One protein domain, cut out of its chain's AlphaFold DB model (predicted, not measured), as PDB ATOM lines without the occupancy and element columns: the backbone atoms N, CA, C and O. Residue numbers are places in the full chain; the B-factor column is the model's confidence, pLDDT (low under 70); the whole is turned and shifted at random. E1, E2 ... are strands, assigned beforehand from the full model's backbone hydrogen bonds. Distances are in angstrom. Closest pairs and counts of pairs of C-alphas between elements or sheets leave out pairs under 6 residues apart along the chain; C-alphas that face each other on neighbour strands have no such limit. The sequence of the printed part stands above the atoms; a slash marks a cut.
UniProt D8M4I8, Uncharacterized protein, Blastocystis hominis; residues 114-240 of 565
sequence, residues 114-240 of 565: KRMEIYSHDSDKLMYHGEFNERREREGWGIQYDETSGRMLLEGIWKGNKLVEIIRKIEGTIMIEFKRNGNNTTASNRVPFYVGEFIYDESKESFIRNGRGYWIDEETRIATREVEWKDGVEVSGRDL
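Overview. This is residues 114 to 240 of the 565 residues of an uncharacterized protein of Blastocystis hominis (UniProt D8M4I8). The domain is one long, strongly twisted sheet of ten strands, laid side by side in chain order like the slats of a twisted ribbon, with no second sheet and no named helix over it. The longest axis runs across the strands, from E1 at one end of the row to E10 at the other, and E3, E4, E5, E7 and E8 bend sharply along their course. The printed part has 127 residues, with ten named strands, E1 to E10, whose order across the sheet is E1 - E2 - E3 - E4 - E5 - E6 - E7 - E8 - E9 - E10, all antiparallel; the class is all strand. The whole is compact by its radius of gyration of the C-alphas, 15.7 A, but elongated in outline, with spans of 48 by 27 by 25 A.

Along the chain. E1 is residues 114 to 119, with C-alpha 114 at (56.640, -9.873, -4.379). E2 is residues 126 to 132. E3, residues 138 to 145, bends by 111 degrees at residue 141. E4, residues 152 to 159, is 19.6 A long and bends by 61 degrees at residue 156. E5, residues 162 to 171, is 21.7 A long and bends by 86 degrees at residue 165. E6, residues 174 to 178, begins with C-alpha 174 at (32.244, -22.073, -10.980). E7, residues 192 to 201, is 21.7 A long and bends by 81 degrees at residue 197. E8, residues 206 to 216, is the longest strand by residues, with 11; it measures 20.8 A and bends by 104 degrees at residue 211. E9, residues 223 to 230, is 19.5 A long. E10 is residues 233 to 239, with C-alpha 239 at (22.822, -18.189, -28.563).

Arrangement. The ten strands form a meander, each strand the antiparallel neighbour of the one before, and each two successive strands form a hairpin. E1 and E10 are the edge strands. From edge to edge the strands' lines turn by 112 degrees and the way across the sheet turns by 57 degrees. E1 and E2 have N 116 and O 130 within hydrogen-bond range, at 2.8 A. Between E2 and E3, N 143 and O 129 are 2.8 A apart. E3 and E4 have N 158 and O 140 at 2.8 A. E4 and E5 have N 157 and O 165 at 2.8 A. E5 and E6 stand at 140 degrees between their directions, with N 176 and O 169 at 2.8 A. E6 and E7 stand at 125 degrees, with N 175 and O 196 at 2.8 A. E7 and E8 have N 199 and O 208 at 2.8 A, and their C-alphas 196 and 213, which face each other, are 3.6 A apart. E8 and E9 have N 213 and O 227 at 2.8 A. E9 and E10 have N 228 and O 236 at 2.8 A. Strands farther along the row are apart, among them E1 and E10, E2 and E5, and E6 and E9.

Size, cuts and confidence. The two C-alphas farthest apart are those of Arg 135 and Arg 238, 49.0 A. The first and last printed C-alphas, of Lys 114 and Leu 240, are 43.4 A apart. The printed part has no cut. The link from E6 to E7 is long, residues 179 to 191, and its C-alphas lie 11 to 16 A from the mean of the C-alphas. The other links are tight or short. The mean pLDDT of the printed part is 92.5; five residues are under 70, residues 182 to 184 and 187 to 188, within that long link of the model.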
ATOM      1  N   LYS A 114      56.980  -9.616  -5.784       94.50
ATOM      2  CA  LYS A 114      56.640  -9.873  -4.379       94.50
ATOM      3  C   LYS A 114      55.126  -9.835  -4.195       94.50
ATOM      4  O   LYS A 114      54.505  -8.852  -4.591       94.50
ATOM      5  N   ARG A 115      54.568 -10.831  -3.507       95.25
ATOM      6  CA  ARG A 115      53.173 -10.826  -3.042       95.25
ATOM      7  C   ARG A 115      53.098 -11.109  -1.548       95.25
ATOM      8  O   ARG A 115      54.033 -11.657  -0.972       95.25
ATOM      9  N   MET A 116      51.996 -10.728  -0.926       97.69
ATOM     10  CA  MET A 116      51.664 -11.128   0.433       97.69
ATOM     11  C   MET A 116      50.879 -12.434   0.405       97.69
ATOM     12  O   MET A 116      50.005 -12.601  -0.443       97.69
ATOM     13  N   GLU A 117      51.141 -13.308   1.369       97.88
ATOM     14  CA  GLU A 117      50.335 -14.478   1.705       97.88
ATOM     15  C   GLU A 117      50.066 -14.471   3.211       97.88
ATOM     16  O   GLU A 117      50.986 -14.275   4.005       97.88
ATOM     17  N   ILE A 118      48.807 -14.658   3.611       97.75
ATOM     18  CA  ILE A 118      48.406 -14.710   5.022       97.75
ATOM     19  C   ILE A 118      47.843 -16.095   5.310       97.75
ATOM     20  O   ILE A 118      46.807 -16.468   4.750       97.75
ATOM     21  N   TYR A 119      48.503 -16.840   6.193       96.44
ATOM     22  CA  TYR A 119      48.062 -18.158   6.649       96.44
ATOM     23  C   TYR A 119      47.445 -18.066   8.043       96.44
ATOM     24  O   TYR A 119      48.001 -17.410   8.923       96.44
ATOM     25  N   SER A 120      46.315 -18.742   8.248       94.25
ATOM     26  CA  SER A 120      45.688 -18.865   9.565       94.25
ATOM     27  C   SER A 120      46.621 -19.596  10.525       94.25
ATOM     28  O   SER A 120      47.157 -20.658  10.179       94.25
ATOM     29  N   HIS A 121      46.794 -19.054  11.729       90.75
ATOM     30  CA  HIS A 121      47.458 -19.751  12.825       90.75
ATOM     31  C   HIS A 121      46.720 -21.060  13.149       90.75
ATOM     32  O   HIS A 121      47.330 -22.131  13.146       90.75
ATOM     33  N   ASP A 122      45.399 -20.999  13.299       88.75
ATOM     34  CA  ASP A 122      44.607 -22.098  13.855       88.75
ATOM     35  C   ASP A 122      44.346 -23.232  12.852       88.75
ATOM     36  O   ASP A 122      44.353 -24.406  13.225       88.75
ATOM     37  N   SER A 123      44.126 -22.913  11.569       90.56
ATOM     38  CA  SER A 123      43.720 -23.910  10.559       90.56
ATOM     39  C   SER A 123      44.818 -24.337   9.578       90.56
ATOM     40  O   SER A 123      44.635 -25.295   8.813       90.56
ATOM     41  N   ASP A 124      45.934 -23.602   9.552       90.50
ATOM     42  CA  ASP A 124      46.993 -23.725   8.541       90.50
ATOM     43  C   ASP A 124      46.499 -23.580   7.090       90.50
ATOM     44  O   ASP A 124      47.062 -24.138   6.146       90.50
ATOM     45  N   LYS A 125      45.404 -22.840   6.886       95.25
ATOM     46  CA  LYS A 125      44.915 -22.488   5.552       95.25
ATOM     47  C   LYS A 125      45.365 -21.094   5.161       95.25
ATOM     48  O   LYS A 125      45.330 -20.162   5.962       95.25
ATOM     49  N   LEU A 126      45.743 -20.960   3.895       96.19
ATOM     50  CA  LEU A 126      45.854 -19.667   3.240       96.19
ATOM     51  C   LEU A 126      44.491 -18.968   3.336       96.19
ATOM     52  O   LEU A 126      43.471 -19.572   3.010       96.19
ATOM     53  N   MET A 127      44.483 -17.720   3.797       96.81
ATOM     54  CA  MET A 127      43.294 -16.867   3.931       96.81
ATOM     55  C   MET A 127      43.286 -15.734   2.905       96.81
ATOM     56  O   MET A 127      42.229 -15.244   2.500       96.81
ATOM     57  N   TYR A 128      44.474 -15.294   2.494       98.19
ATOM     58  CA  TYR A 128      44.671 -14.237   1.515       98.19
ATOM     59  C   TYR A 128      45.975 -14.456   0.760       98.19
ATOM     60  O   TYR A 128      46.983 -14.767   1.392       98.19
ATOM     61  N   HIS A 129      45.978 -14.185  -0.542       96.00
ATOM     62  CA  HIS A 129      47.199 -13.754  -1.215       96.00
ATOM     63  C   HIS A 129      46.926 -12.563  -2.140       96.00
ATOM     64  O   HIS A 129      45.810 -12.404  -2.641       96.00
ATOM     65  N   GLY A 130      47.933 -11.724  -2.383       97.12
ATOM     66  CA  GLY A 130      47.793 -10.574  -3.276       97.12
ATOM     67  C   GLY A 130      48.808  -9.459  -3.050       97.12
ATOM     68  O   GLY A 130      49.876  -9.656  -2.468       97.12
ATOM     69  N   GLU A 131      48.460  -8.280  -3.549       97.50
ATOM     70  CA  GLU A 131      49.215  -7.042  -3.391       97.50
ATOM     71  C   GLU A 131      49.133  -6.512  -1.941       97.50
ATOM     72  O   GLU A 131      48.246  -6.844  -1.150       97.50
ATOM     73  N   PHE A 132      50.108  -5.689  -1.559       97.75
ATOM     74  CA  PHE A 132      50.212  -5.118  -0.219       97.75
ATOM     75  C   PHE A 132      50.880  -3.742  -0.272       97.75
ATOM     76  O   PHE A 132      51.644  -3.444  -1.193       97.75
ATOM     77  N   ASN A 133      50.601  -2.896   0.720       95.44
ATOM     78  CA  ASN A 133      51.231  -1.581   0.843       95.44
ATOM     79  C   ASN A 133      52.512  -1.619   1.701       95.44
ATOM     80  O   ASN A 133      52.858  -2.634   2.303       95.44
ATOM     81  N   GLU A 134      53.215  -0.487   1.794       93.19
ATOM     82  CA  GLU A 134      54.469  -0.352   2.560       93.19
ATOM     83  C   GLU A 134      54.336  -0.706   4.055       93.19
ATOM     84  O   GLU A 134      55.335  -1.014   4.701       93.19
ATOM     85  N   ARG A 135      53.113  -0.703   4.605       92.25
ATOM     86  CA  ARG A 135      52.805  -1.080   5.996       92.25
ATOM     87  C   ARG A 135      52.469  -2.563   6.166       92.25
ATOM     88  O   ARG A 135      52.096  -2.967   7.260       92.25
ATOM     89  N   ARG A 136      52.565  -3.360   5.095       90.94
ATOM     90  CA  ARG A 136      52.091  -4.754   5.031       90.94
ATOM     91  C   ARG A 136      50.604  -4.909   5.355       90.94
ATOM     92  O   ARG A 136      50.180  -5.899   5.939       90.94
ATOM     93  N   GLU A 137      49.794  -3.960   4.904       95.69
ATOM     94  CA  GLU A 137      48.342  -4.124   4.842       95.69
ATOM     95  C   GLU A 137      47.946  -4.592   3.434       95.69
ATOM     96  O   GLU A 137      48.567  -4.186   2.446       95.69
ATOM     97  N   ARG A 138      46.876  -5.390   3.324       97.75
ATOM     98  CA  ARG A 138      46.277  -5.776   2.034       97.75
ATOM     99  C   ARG A 138      45.813  -4.522   1.295       97.75
ATOM    100  O   ARG A 138      44.977  -3.772   1.814       97.75
ATOM    101  N   GLU A 139      46.329  -4.309   0.093       97.38
ATOM    102  CA  GLU A 139      46.122  -3.107  -0.721       97.38
ATOM    103  C   GLU A 139      46.242  -3.499  -2.191       97.38
ATOM    104  O   GLU A 139      47.158  -4.231  -2.534       97.38
ATOM    105  N   GLY A 140      45.363  -3.006  -3.064       96.69
ATOM    106  CA  GLY A 140      45.388  -3.390  -4.476       96.69
ATOM    107  C   GLY A 140      44.712  -4.740  -4.727       96.69
ATOM    108  O   GLY A 140      43.721  -5.063  -4.073       96.69
ATOM    109  N   TRP A 141      45.158  -5.496  -5.724       96.94
ATOM    110  CA  TRP A 141      44.563  -6.776  -6.127       96.94
ATOM    111  C   TRP A 141      44.809  -7.911  -5.116       96.94
ATOM    112  O   TRP A 141      45.764  -7.895  -4.347       96.94
ATOM    113  N   GLY A 142      43.949  -8.929  -5.122       97.69
ATOM    114  CA  GLY A 142      44.178 -10.157  -4.363       97.69
ATOM    115  C   GLY A 142      43.030 -11.158  -4.421       97.69
ATOM    116  O   GLY A 142      42.014 -10.959  -5.099       97.69
ATOM    117  N   ILE A 143      43.191 -12.236  -3.661       98.19
ATOM    118  CA  ILE A 143      42.252 -13.347  -3.551       98.19
ATOM    119  C   ILE A 143      42.050 -13.682  -2.071       98.19
ATOM    120  O   ILE A 143      43.009 -13.801  -1.313       98.19
ATOM    121  N   GLN A 144      40.789 -13.837  -1.661       98.25
ATOM    122  CA  GLN A 144      40.401 -14.288  -0.325       98.25
ATOM    123  C   GLN A 144      39.970 -15.754  -0.351       98.25
ATOM    124  O   GLN A 144      39.290 -16.210  -1.277       98.25
ATOM    125  N   TYR A 145      40.309 -16.456   0.723       97.75
ATOM    126  CA  TYR A 145      40.049 -17.868   0.949       97.75
ATOM    127  C   TYR A 145      39.247 -18.075   2.238       97.75
ATOM    128  O   TYR A 145      39.220 -17.228   3.130       97.75
ATOM    129  N   ASP A 146      38.574 -19.216   2.304       94.69
ATOM    130  CA  ASP A 146      37.851 -19.709   3.465       94.69
ATOM    131  C   ASP A 146      38.834 -20.293   4.481       94.69
ATOM    132  O   ASP A 146      39.515 -21.275   4.191       94.69
ATOM    133  N   GLU A 147      38.889 -19.709   5.674       89.81
ATOM    134  CA  GLU A 147      39.848 -20.091   6.714       89.81
ATOM    135  C   GLU A 147      39.710 -21.556   7.155       89.81
ATOM    136  O   GLU A 147      40.711 -22.207   7.435       89.81
ATOM    137  N   THR A 148      38.501 -22.123   7.166       89.50
ATOM    138  CA  THR A 148      38.289 -23.512   7.604       89.50
ATOM    139  C   THR A 148      38.631 -24.532   6.517       89.50
ATOM    140  O   THR A 148      39.274 -25.546   6.787       89.50
ATOM    141  N   SER A 149      38.190 -24.301   5.277       92.50
ATOM    142  CA  SER A 149      38.313 -25.273   4.179       92.50
ATOM    143  C   SER A 149      39.447 -24.996   3.189       92.50
ATOM    144  O   SER A 149      39.702 -25.836   2.326       92.50
ATOM    145  N   GLY A 150      40.111 -23.840   3.273       92.25
ATOM    146  CA  GLY A 150      41.141 -23.401   2.324       92.25
ATOM    147  C   GLY A 150      40.621 -23.165   0.902       92.25
ATOM    148  O   GLY A 150      41.406 -23.092  -0.040       92.25
ATOM    149  N   ARG A 151      39.298 -23.086   0.709       95.19
ATOM    150  CA  ARG A 151      38.691 -22.868  -0.611       95.19
ATOM    151  C   ARG A 151      38.717 -21.391  -0.970       95.19
ATOM    152  O   ARG A 151      38.384 -20.543  -0.152       95.19
ATOM    153  N   MET A 152      39.044 -21.099  -2.221       96.75
ATOM    154  CA  MET A 152      38.960 -19.754  -2.780       96.75
ATOM    155  C   MET A 152      37.511 -19.234  -2.723       96.75
ATOM    156  O   MET A 152      36.587 -19.951  -3.111       96.75
ATOM    157  N   LEU A 153      37.309 -18.004  -2.241       96.50
ATOM    158  CA  LEU A 153      35.988 -17.381  -2.061       96.50
ATOM    159  C   LEU A 153      35.717 -16.270  -3.079       96.50
ATOM    160  O   LEU A 153      34.640 -16.206  -3.680       96.50
ATOM    161  N   LEU A 154      36.673 -15.354  -3.241       96.88
ATOM    162  CA  LEU A 154      36.545 -14.197  -4.124       96.88
ATOM    163  C   LEU A 154      37.903 -13.628  -4.526       96.88
ATOM    164  O   LEU A 154      38.888 -13.756  -3.806       96.88
ATOM    165  N   GLU A 155      37.904 -12.938  -5.656       97.50
ATOM    166  CA  GLU A 155      38.983 -12.071  -6.128       97.50
ATOM    167  C   GLU A 155      38.476 -10.625  -6.072       97.50
ATOM    168  O   GLU A 155      37.310 -10.352  -6.396       97.50
ATOM    169  N   GLY A 156      39.328  -9.686  -5.670       96.38
ATOM    170  CA  GLY A 156      38.892  -8.328  -5.362       96.38
ATOM    171  C   GLY A 156      39.940  -7.231  -5.522       96.38
ATOM    172  O   GLY A 156      40.986  -7.415  -6.139       96.38
ATOM    173  N   ILE A 157      39.622  -6.075  -4.944       96.38
ATOM    174  CA  ILE A 157      40.552  -4.984  -4.644       96.38
ATOM    175  C   ILE A 157      40.426  -4.652  -3.155       96.38
ATOM    176  O   ILE A 157      39.304  -4.515  -2.661       96.38
ATOM    177  N   TRP A 158      41.550  -4.476  -2.468       97.25
ATOM    178  CA  TRP A 158      41.672  -4.084  -1.066       97.25
ATOM    179  C   TRP A 158      42.255  -2.678  -0.933       97.25
ATOM    180  O   TRP A 158      42.901  -2.161  -1.844       97.25
ATOM    181  N   LYS A 159      42.019  -2.064   0.224       95.44
ATOM    182  CA  LYS A 159      42.639  -0.818   0.663       95.44
ATOM    183  C   LYS A 159      42.765  -0.820   2.180       95.44
ATOM    184  O   LYS A 159      41.740  -0.939   2.855       95.44
ATOM    185  N   GLY A 160      43.981  -0.689   2.713       92.81
ATOM    186  CA  GLY A 160      44.251  -0.713   4.158       92.81
ATOM    187  C   GLY A 160      43.535  -1.861   4.878       92.81
ATOM    188  O   GLY A 160      42.670  -1.626   5.722       92.81
ATOM    189  N   ASN A 161      43.807  -3.104   4.469       93.31
ATOM    190  CA  ASN A 161      43.176  -4.337   4.960       93.31
ATOM    191  C   ASN A 161      41.671  -4.520   4.686       93.31
ATOM    192  O   ASN A 161      41.160  -5.617   4.936       93.31
ATOM    193  N   LYS A 162      40.957  -3.537   4.123       93.88
ATOM    194  CA  LYS A 162      39.521  -3.634   3.816       93.88
ATOM    195  C   LYS A 162      39.296  -3.971   2.343       93.88
ATOM    196  O   LYS A 162      39.803  -3.279   1.467       93.88
ATOM    197  N   LEU A 163      38.504  -5.005   2.060       94.31
ATOM    198  CA  LEU A 163      37.984  -5.259   0.712       94.31
ATOM    199  C   LEU A 163      37.137  -4.049   0.280       94.31
ATOM    200  O   LEU A 163      36.286  -3.596   1.043       94.31
ATOM    201  N   VAL A 164      37.354  -3.537  -0.932       92.38
ATOM    202  CA  VAL A 164      36.597  -2.415  -1.521       92.38
ATOM    203  C   VAL A 164      35.935  -2.770  -2.854       92.38
ATOM    204  O   VAL A 164      34.931  -2.165  -3.214       92.38
ATOM    205  N   GLU A 165      36.421  -3.767  -3.595       92.62
ATOM    206  CA  GLU A 165      35.786  -4.203  -4.846       92.62
ATOM    207  C   GLU A 165      35.781  -5.732  -4.962       92.62
ATOM    208  O   GLU A 165      36.825  -6.336  -4.778       92.62
ATOM    209  N   ILE A 166      34.652  -6.367  -5.312       93.94
ATOM    210  CA  ILE A 166      34.630  -7.784  -5.738       93.94
ATOM    211  C   ILE A 166      34.700  -7.858  -7.267       93.94
ATOM    212  O   ILE A 166      33.775  -7.416  -7.951       93.94
ATOM    213  N   ILE A 167      35.765  -8.454  -7.803       95.38
ATOM    214  CA  ILE A 167      35.949  -8.695  -9.243       95.38
ATOM    215  C   ILE A 167      35.272 -10.011  -9.638       95.38
ATOM    216  O   ILE A 167      34.465 -10.034 -10.573       95.38
ATOM    217  N   ARG A 168      35.548 -11.086  -8.890       96.38
ATOM    218  CA  ARG A 168      34.972 -12.421  -9.098       96.38
ATOM    219  C   ARG A 168      34.505 -13.032  -7.782       96.38
ATOM    220  O   ARG A 168      35.110 -12.801  -6.739       96.38
ATOM    221  N   LYS A 169      33.450 -13.843  -7.842       96.19
ATOM    222  CA  LYS A 169      33.075 -14.788  -6.778       96.19
ATOM    223  C   LYS A 169      33.311 -16.217  -7.241       96.19
ATOM    224  O   LYS A 169      33.060 -16.507  -8.408       96.19
ATOM    225  N   ILE A 170      33.742 -17.080  -6.326       97.38
ATOM    226  CA  ILE A 170      34.088 -18.476  -6.596       97.38
ATOM    227  C   ILE A 170      33.157 -19.393  -5.799       97.38
ATOM    228  O   ILE A 170      32.991 -19.243  -4.591       97.38
ATOM    229  N   GLU A 171      32.522 -20.330  -6.496       94.12
ATOM    230  CA  GLU A 171      31.538 -21.271  -5.959       94.12
ATOM    231  C   GLU A 171      31.902 -22.682  -6.449       94.12
ATOM    232  O   GLU A 171      31.387 -23.197  -7.443       94.12
ATOM    233  N   GLY A 172      32.872 -23.300  -5.767       93.56
ATOM    234  CA  GLY A 172      33.449 -24.581  -6.179       93.56
ATOM    235  C   GLY A 172      34.267 -24.433  -7.465       93.56
ATOM    236  O   GLY A 172      35.256 -23.710  -7.484       93.56
ATOM    237  N   THR A 173      33.853 -25.116  -8.533       95.00
ATOM    238  CA  THR A 173      34.477 -25.025  -9.867       95.00
ATOM    239  C   THR A 173      33.892 -23.914 -10.742       95.00
ATOM    240  O   THR A 173      34.330 -23.746 -11.877       95.00
ATOM    241  N   ILE A 174      32.899 -23.164 -10.250       97.62
ATOM    242  CA  ILE A 174      32.244 -22.073 -10.980       97.62
ATOM    243  C   ILE A 174      32.788 -20.730 -10.501       97.62
ATOM    244  O   ILE A 174      32.875 -20.484  -9.299       97.62
ATOM    245  N   MET A 175      33.083 -19.831 -11.438       97.56
ATOM    246  CA  MET A 175      33.296 -18.415 -11.152       97.56
ATOM    247  C   MET A 175      32.166 -17.549 -11.708       97.56
ATOM    248  O   MET A 175      31.600 -17.814 -12.772       97.56
ATOM    249  N   ILE A 176      31.880 -16.469 -10.990       97.00
ATOM    250  CA  ILE A 176      30.977 -15.391 -11.387       97.00
ATOM    251  C   ILE A 176      31.839 -14.144 -11.583       97.00
ATOM    252  O   ILE A 176      32.364 -13.608 -10.607       97.00
ATOM    253  N   GLU A 177      31.983 -13.668 -12.821       96.12
ATOM    254  CA  GLU A 177      32.721 -12.436 -13.120       96.12
ATOM    255  C   GLU A 177      31.783 -11.225 -13.134       96.12
ATOM    256  O   GLU A 177      30.736 -11.220 -13.799       96.12
ATOM    257  N   PHE A 178      32.185 -10.163 -12.437       93.94
ATOM    258  CA  PHE A 178      31.406  -8.939 -12.302       93.94
ATOM    259  C   PHE A 178      32.009  -7.770 -13.075       93.94
ATOM    260  O   PHE A 178      33.208  -7.505 -13.025       93.94
ATOM    261  N   LYS A 179      31.149  -6.983 -13.728       88.69
ATOM    262  CA  LYS A 179      31.557  -5.736 -14.375       88.69
ATOM    263  C   LYS A 179      32.179  -4.814 -13.323       88.69
ATOM    264  O   LYS A 179      31.588  -4.606 -12.259       88.69
ATOM    265  N   ARG A 180      33.364  -4.274 -13.618       82.75
ATOM    266  CA  ARG A 180      34.058  -3.292 -12.770       82.75
ATOM    267  C   ARG A 180      33.200  -2.031 -12.639       82.75
ATOM    268  O   ARG A 180      32.747  -1.490 -13.649       82.75
ATOM    269  N   ASN A 181      32.946  -1.582 -11.411       76.06
ATOM    270  CA  ASN A 181      32.141  -0.382 -11.141       76.06
ATOM    271  C   ASN A 181      32.623   0.448  -9.934       76.06
ATOM    272  O   ASN A 181      31.879   1.300  -9.450       76.06
ATOM    273  N   GLY A 182      33.870   0.247  -9.495       67.44
ATOM    274  CA  GLY A 182      34.459   0.947  -8.352       67.44
ATOM    275  C   GLY A 182      34.072   0.301  -7.022       67.44
ATOM    276  O   GLY A 182      33.783  -0.892  -6.983       67.44
ATOM    277  N   ASN A 183      34.076   1.084  -5.937       69.31
ATOM    278  CA  ASN A 183      33.831   0.577  -4.583       69.31
ATOM    279  C   ASN A 183      32.449  -0.100  -4.479       69.31
ATOM    280  O   ASN A 183      31.414   0.569  -4.541       69.31
ATOM    281  N   ASN A 184      32.451  -1.431  -4.382       68.75
ATOM    282  CA  ASN A 184      31.271  -2.283  -4.311       68.75
ATOM    283  C   ASN A 184      31.680  -3.699  -3.868       68.75
ATOM    284  O   ASN A 184      32.089  -4.541  -4.682       68.75
ATOM    285  N   THR A 185      31.550  -3.934  -2.564       70.56
ATOM    286  CA  THR A 185      31.858  -5.181  -1.847       70.56
ATOM    287  C   THR A 185      30.675  -6.151  -1.768       70.56
ATOM    288  O   THR A 185      30.815  -7.263  -1.270       70.56
ATOM    289  N   THR A 186      29.489  -5.769  -2.255       72.19
ATOM    290  CA  THR A 186      28.275  -6.587  -2.140       72.19
ATOM    291  C   THR A 186      27.972  -7.284  -3.466       72.19
ATOM    292  O   THR A 186      27.401  -6.684  -4.376       72.19
ATOM    293  N   ALA A 187      28.292  -8.576  -3.582       62.34
ATOM    294  CA  ALA A 187      28.116  -9.351  -4.820       62.34
ATOM    295  C   ALA A 187      26.693  -9.270  -5.428       62.34
ATOM    296  O   ALA A 187      26.537  -9.204  -6.646       62.34
ATOM    297  N   SER A 188      25.636  -9.183  -4.612       69.44
ATOM    298  CA  SER A 188      24.245  -9.047  -5.087       69.44
ATOM    299  C   SER A 188      23.933  -7.694  -5.757       69.44
ATOM    300  O   SER A 188      23.019  -7.616  -6.593       69.44
ATOM    301  N   ASN A 189      24.723  -6.657  -5.446       70.94
ATOM    302  CA  ASN A 189      24.713  -5.325  -6.062       70.94
ATOM    303  C   ASN A 189      25.672  -5.218  -7.259       70.94
ATOM    304  O   ASN A 189      25.785  -4.151  -7.871       70.94
ATOM    305  N   ARG A 190      26.379  -6.298  -7.607       77.56
ATOM    306  CA  ARG A 190      27.230  -6.358  -8.794       77.56
ATOM    307  C   ARG A 190      26.435  -6.730 -10.041       77.56
ATOM    308  O   ARG A 190      25.292  -7.189 -10.008       77.56
ATOM    309  N   VAL A 191      27.088  -6.499 -11.170       83.94
ATOM    310  CA  VAL A 191      26.589  -6.750 -12.518       83.94
ATOM    311  C   VAL A 191      27.342  -7.974 -13.050       83.94
ATOM    312  O   VAL A 191      28.434  -7.783 -13.583       83.94
ATOM    313  N   PRO A 192      26.851  -9.217 -12.878       92.06
ATOM    314  CA  PRO A 192      27.493 -10.370 -13.504       92.06
ATOM    315  C   PRO A 192      27.414 -10.234 -15.026       92.06
ATOM    316  O   PRO A 192      26.389  -9.782 -15.546       92.06
ATOM    317  N   PHE A 193      28.494 -10.610 -15.708       93.44
ATOM    318  CA  PHE A 193      28.570 -10.667 -17.175       93.44
ATOM    319  C   PHE A 193      29.074 -12.026 -17.690       93.44
ATOM    320  O   PHE A 193      28.798 -12.375 -18.836       93.44
ATOM    321  N   TYR A 194      29.729 -12.820 -16.836       96.62
ATOM    322  CA  TYR A 194      30.035 -14.230 -17.076       96.62
ATOM    323  C   TYR A 194      29.733 -15.065 -15.827       96.62
ATOM    324  O   TYR A 194      29.992 -14.622 -14.707       96.62
ATOM    325  N   VAL A 195      29.203 -16.271 -16.029       97.62
ATOM    326  CA  VAL A 195      29.081 -17.323 -15.008       97.62
ATOM    327  C   VAL A 195      29.489 -18.642 -15.648       97.62
ATOM    328  O   VAL A 195      28.891 -19.022 -16.652       97.62
ATOM    329  N   GLY A 196      30.464 -19.356 -15.098       97.62
ATOM    330  CA  GLY A 196      30.882 -20.630 -15.681       97.62
ATOM    331  C   GLY A 196      32.115 -21.245 -15.047       97.62
ATOM    332  O   GLY A 196      32.704 -20.686 -14.124       97.62
ATOM    333  N   GLU A 197      32.491 -22.401 -15.574       98.06
ATOM    334  CA  GLU A 197      33.658 -23.166 -15.148       98.06
ATOM    335  C   GLU A 197      34.969 -22.415 -15.466       98.06
ATOM    336  O   GLU A 197      35.045 -21.578 -16.383       98.06
ATOM    337  N   PHE A 198      35.997 -22.663 -14.649       97.88
ATOM    338  CA  PHE A 198      37.306 -22.018 -14.751       97.88
ATOM    339  C   PHE A 198      38.443 -22.926 -14.271       97.88
ATOM    340  O   PHE A 198      38.235 -23.894 -13.540       97.88
ATOM    341  N   ILE A 199      39.661 -22.554 -14.653       96.69
ATOM    342  CA  ILE A 199      40.911 -22.969 -14.017       96.69
ATOM    343  C   ILE A 199      41.649 -21.714 -13.542       96.69
ATOM    344  O   ILE A 199      41.551 -20.654 -14.166       96.69
ATOM    345  N   TYR A 200      42.374 -21.817 -12.434       96.06
ATOM    346  CA  TYR A 200      43.254 -20.755 -11.955       96.06
ATOM    347  C   TYR A 200      44.698 -21.102 -12.318       96.06
ATOM    348  O   TYR A 200      45.189 -22.173 -11.965       96.06
ATOM    349  N   ASP A 201      45.356 -20.215 -13.059       92.50
ATOM    350  CA  ASP A 201      46.780 -20.317 -13.363       92.50
ATOM    351  C   ASP A 201      47.552 -19.506 -12.326       92.50
ATOM    352  O   ASP A 201      47.669 -18.286 -12.450       92.50
ATOM    353  N   GLU A 202      48.060 -20.210 -11.312       90.00
ATOM    354  CA  GLU A 202      48.869 -19.659 -10.222       90.00
ATOM    355  C   GLU A 202      50.052 -18.841 -10.755       90.00
ATOM    356  O   GLU A 202      50.260 -17.711 -10.334       90.00
ATOM    357  N   SER A 203      50.772 -19.354 -11.761       86.38
ATOM    358  CA  SER A 203      51.975 -18.696 -12.293       86.38
ATOM    359  C   SER A 203      51.685 -17.345 -12.950       86.38
ATOM    360  O   SER A 203      52.526 -16.448 -12.943       86.38
ATOM    361  N   LYS A 204      50.480 -17.179 -13.508       87.62
ATOM    362  CA  LYS A 204      50.019 -15.930 -14.134       87.62
ATOM    363  C   LYS A 204      49.063 -15.128 -13.252       87.62
ATOM    364  O   LYS A 204      48.567 -14.103 -13.710       87.62
ATOM    365  N   GLU A 205      48.760 -15.620 -12.049       91.62
ATOM    366  CA  GLU A 205      47.750 -15.077 -11.132       91.62
ATOM    367  C   GLU A 205      46.416 -14.772 -11.841       91.62
ATOM    368  O   GLU A 205      45.798 -13.721 -11.674       91.62
ATOM    369  N   SER A 206      45.983 -15.702 -12.707       92.19
ATOM    370  CA  SER A 206      44.909 -15.446 -13.674       92.19
ATOM    371  C   SER A 206      43.805 -16.502 -13.676       92.19
ATOM    372  O   SER A 206      44.048 -17.708 -13.708       92.19
ATOM    373  N   PHE A 207      42.561 -16.025 -13.702       96.50
ATOM    374  CA  PHE A 207      41.366 -16.844 -13.881       96.50
ATOM    375  C   PHE A 207      41.105 -17.077 -15.369       96.50
ATOM    376  O   PHE A 207      40.775 -16.145 -16.107       96.50
ATOM    377  N   ILE A 208      41.223 -18.330 -15.799       96.25
ATOM    378  CA  ILE A 208      41.077 -18.755 -17.188       96.25
ATOM    379  C   ILE A 208      39.763 -19.526 -17.326       96.25
ATOM    380  O   ILE A 208      39.529 -20.521 -16.644       96.25
ATOM    381  N   ARG A 209      38.886 -19.080 -18.229       97.44
ATOM    382  CA  ARG A 209      37.612 -19.759 -18.520       97.44
ATOM    383  C   ARG A 209      37.879 -21.105 -19.180       97.44
ATOM    384  O   ARG A 209      38.601 -21.165 -20.177       97.44
ATOM    385  N   ASN A 210      37.313 -22.174 -18.635       95.69
ATOM    386  CA  ASN A 210      37.585 -23.530 -19.094       95.69
ATOM    387  C   ASN A 210      36.447 -24.460 -18.668       95.69
ATOM    388  O   ASN A 210      36.090 -24.463 -17.496       95.69
ATOM    389  N   GLY A 211      35.908 -25.244 -19.598       97.25
ATOM    390  CA  GLY A 211      34.617 -25.911 -19.442       97.25
ATOM    391  C   GLY A 211      33.458 -24.996 -19.845       97.25
ATOM    392  O   GLY A 211      33.628 -23.991 -20.545       97.25
ATOM    393  N   ARG A 212      32.251 -25.327 -19.400       97.81
ATOM    394  CA  ARG A 212      31.025 -24.636 -19.810       97.81
ATOM    395  C   ARG A 212      30.800 -23.329 -19.047       97.81
ATOM    396  O   ARG A 212      30.937 -23.263 -17.826       97.81
ATOM    397  N   GLY A 213      30.344 -22.299 -19.754       97.75
ATOM    398  CA  GLY A 213      29.967 -21.015 -19.169       97.75
ATOM    399  C   GLY A 213      28.910 -20.250 -19.959       97.75
ATOM    400  O   GLY A 213      28.523 -20.620 -21.065       97.75
ATOM    401  N   TYR A 214      28.438 -19.158 -19.369       97.56
ATOM    402  CA  TYR A 214      27.313 -18.367 -19.850       97.56
ATOM    403  C   TYR A 214      27.669 -16.884 -19.873       97.56
ATOM    404  O   TYR A 214      28.094 -16.320 -18.862       97.56
ATOM    405  N   TRP A 215      27.429 -16.233 -21.009       95.44
ATOM    406  CA  TRP A 215      27.409 -14.774 -21.082       95.44
ATOM    407  C   TRP A 215      26.077 -14.263 -20.534       95.44
ATOM    408  O   TRP A 215      25.014 -14.731 -20.948       95.44
ATOM    409  N   ILE A 216      26.130 -13.314 -19.599       94.62
ATOM    410  CA  ILE A 216      24.957 -12.781 -18.897       94.62
ATOM    411  C   ILE A 216      24.671 -11.358 -19.369       94.62
ATOM    412  O   ILE A 216      25.552 -10.499 -19.349       94.62
ATOM    413  N   ASP A 217      23.423 -11.094 -19.747       89.19
ATOM    414  CA  ASP A 217      22.978  -9.755 -20.116       89.19
ATOM    415  C   ASP A 217      23.031  -8.781 -18.925       89.19
ATOM    416  O   ASP A 217      22.533  -9.060 -17.825       89.19
ATOM    417  N   GLU A 218      23.601  -7.598 -19.158       83.94
ATOM    418  CA  GLU A 218      23.796  -6.574 -18.128       83.94
ATOM    419  C   GLU A 218      22.476  -6.003 -17.593       83.94
ATOM    420  O   GLU A 218      22.420  -5.591 -16.433       83.94
ATOM    421  N   GLU A 219      21.414  -5.964 -18.396       82.31
ATOM    422  CA  GLU A 219      20.162  -5.306 -18.025       82.31
ATOM    423  C   GLU A 219      19.143  -6.292 -17.429       82.31
ATOM    424  O   GLU A 219      18.621  -6.091 -16.324       82.31
ATOM    425  N   THR A 220      18.894  -7.386 -18.147       85.50
ATOM    426  CA  THR A 220      17.879  -8.402 -17.841       85.50
ATOM    427  C   THR A 220      18.366  -9.492 -16.886       85.50
ATOM    428  O   THR A 220      17.533 -10.124 -16.238       85.50
ATOM    429  N   ARG A 221      19.690  -9.690 -16.750       85.88
ATOM    430  CA  ARG A 221      20.325 -10.788 -15.982       85.88
ATOM    431  C   ARG A 221      20.075 -12.190 -16.526       85.88
ATOM    432  O   ARG A 221      20.307 -13.164 -15.816       85.88
ATOM    433  N   ILE A 222      19.617 -12.295 -17.766       89.38
ATOM    434  CA  ILE A 222      19.388 -13.576 -18.425       89.38
ATOM    435  C   ILE A 222      20.640 -13.966 -19.218       89.38
ATOM    436  O   ILE A 222      21.328 -13.103 -19.763       89.38
ATOM    437  N   ALA A 223      20.939 -15.262 -19.292       94.31
ATOM    438  CA  ALA A 223      21.993 -15.763 -20.165       94.31
ATOM    439  C   ALA A 223      21.637 -15.521 -21.645       94.31
ATOM    440  O   ALA A 223      20.545 -15.876 -22.096       94.31
ATOM    441  N   THR A 224      22.560 -14.920 -22.396       93.81
ATOM    442  CA  THR A 224      22.419 -14.614 -23.834       93.81
ATOM    443  C   THR A 224      23.092 -15.647 -24.723       93.81
ATOM    444  O   THR A 224      22.725 -15.783 -25.887       93.81
ATOM    445  N   ARG A 225      24.070 -16.383 -24.188       96.25
ATOM    446  CA  ARG A 225      24.827 -17.406 -24.910       96.25
ATOM    447  C   ARG A 225      25.413 -18.413 -23.924       96.25
ATOM    448  O   ARG A 225      26.010 -18.008 -22.927       96.25
ATOM    449  N   GLU A 226      25.252 -19.698 -24.216       97.31
ATOM    450  CA  GLU A 226      26.015 -20.793 -23.603       97.31
ATOM    451  C   GLU A 226      27.276 -21.036 -24.443       97.31
ATOM    452  O   GLU A 226      27.205 -21.016 -25.674       97.31
ATOM    453  N   VAL A 227      28.422 -21.236 -23.798       96.38
ATOM    454  CA  VAL A 227      29.736 -21.361 -24.440       96.38
ATOM    455  C   VAL A 227      30.543 -22.471 -23.775       96.38
ATOM    456  O   VAL A 227      30.617 -22.533 -22.551       96.38
ATOM    457  N   GLU A 228      31.186 -23.302 -24.587       97.69
ATOM    458  CA  GLU A 228      32.208 -24.253 -24.158       97.69
ATOM    459  C   GLU A 228      33.592 -23.618 -24.339       97.69
ATOM    460  O   GLU A 228      33.974 -23.246 -25.457       97.69
ATOM    461  N   TRP A 229      34.335 -23.484 -23.244       96.69
ATOM    462  CA  TRP A 229      35.665 -22.885 -23.205       96.69
ATOM    463  C   TRP A 229      36.744 -23.947 -23.044       96.69
ATOM    464  O   TRP A 229      36.573 -24.929 -22.324       96.69
ATOM    465  N   LYS A 230      37.910 -23.700 -23.632       96.12
ATOM    466  CA  LYS A 230      39.128 -24.444 -23.331       96.12
ATOM    467  C   LYS A 230      40.302 -23.483 -23.256       96.12
ATOM    468  O   LYS A 230      40.524 -22.731 -24.201       96.12
ATOM    469  N   ASP A 231      41.035 -23.510 -22.145       92.38
ATOM    470  CA  ASP A 231      42.241 -22.698 -21.932       92.38
ATOM    471  C   ASP A 231      42.025 -21.192 -22.243       92.38
ATOM    472  O   ASP A 231      42.885 -20.515 -22.804       92.38
ATOM    473  N   GLY A 232      40.840 -20.657 -21.915       92.06
ATOM    474  CA  GLY A 232      40.456 -19.257 -22.148       92.06
ATOM    475  C   GLY A 232      39.916 -18.946 -23.550       92.06
ATOM    476  O   GLY A 232      39.518 -17.811 -23.806       92.06
ATOM    477  N   VAL A 233      39.854 -19.934 -24.446       93.44
ATOM    478  CA  VAL A 233      39.364 -19.799 -25.827       93.44
ATOM    479  C   VAL A 233      37.962 -20.401 -25.960       93.44
ATOM    480  O   VAL A 233      37.710 -21.514 -25.502       93.44
ATOM    481  N   GLU A 234      37.040 -19.682 -26.605       95.62
ATOM    482  CA  GLU A 234      35.719 -20.213 -26.975       95.62
ATOM    483  C   GLU A 234      35.882 -21.281 -28.072       95.62
ATOM    484  O   GLU A 234      36.325 -20.986 -29.182       95.62
ATOM    485  N   VAL A 235      35.524 -22.530 -27.757       96.06
ATOM    486  CA  VAL A 235      35.602 -23.679 -28.678       96.06
ATOM    487  C   VAL A 235      34.306 -23.820 -29.474       96.06
ATOM    488  O   VAL A 235      34.320 -24.109 -30.670       96.06
ATOM    489  N   SER A 236      33.167 -23.626 -28.809       94.44
ATOM    490  CA  SER A 236      31.845 -23.604 -29.433       94.44
ATOM    491  C   SER A 236      30.850 -22.861 -28.546       94.44
ATOM    492  O   SER A 236      31.069 -22.728 -27.346       94.44
ATOM    493  N   GLY A 237      29.731 -22.409 -29.107       94.31
ATOM    494  CA  GLY A 237      28.690 -21.765 -28.314       94.31
ATOM    495  C   GLY A 237      27.372 -21.612 -29.060       94.31
ATOM    496  O   GLY A 237      27.313 -21.682 -30.293       94.31
ATOM    497  N   ARG A 238      26.303 -21.404 -28.293       93.56
ATOM    498  CA  ARG A 238      24.910 -21.378 -28.740       93.56
ATOM    499  C   ARG A 238      24.192 -20.173 -28.140       93.56
ATOM    500  O   ARG A 238      24.130 -20.026 -26.922       93.56
ATOM    501  N   ASP A 239      23.607 -19.346 -29.000       93.94
ATOM    502  CA  ASP A 239      22.822 -18.189 -28.563       93.94
ATOM    503  C   ASP A 239      21.509 -18.616 -27.896       93.94
ATOM    504  O   ASP A 239      20.847 -19.572 -28.319       93.94
ATOM    505  N   LEU A 240      21.126 -17.862 -26.869       90.25
ATOM    506  CA  LEU A 240      19.932 -18.044 -26.058       90.25
ATOM    507  C   LEU A 240      18.984 -16.858 -26.260       90.25
ATOM    508  O   LEU A 240      19.380 -15.694 -26.226       90.25
TER     509      LEU A 240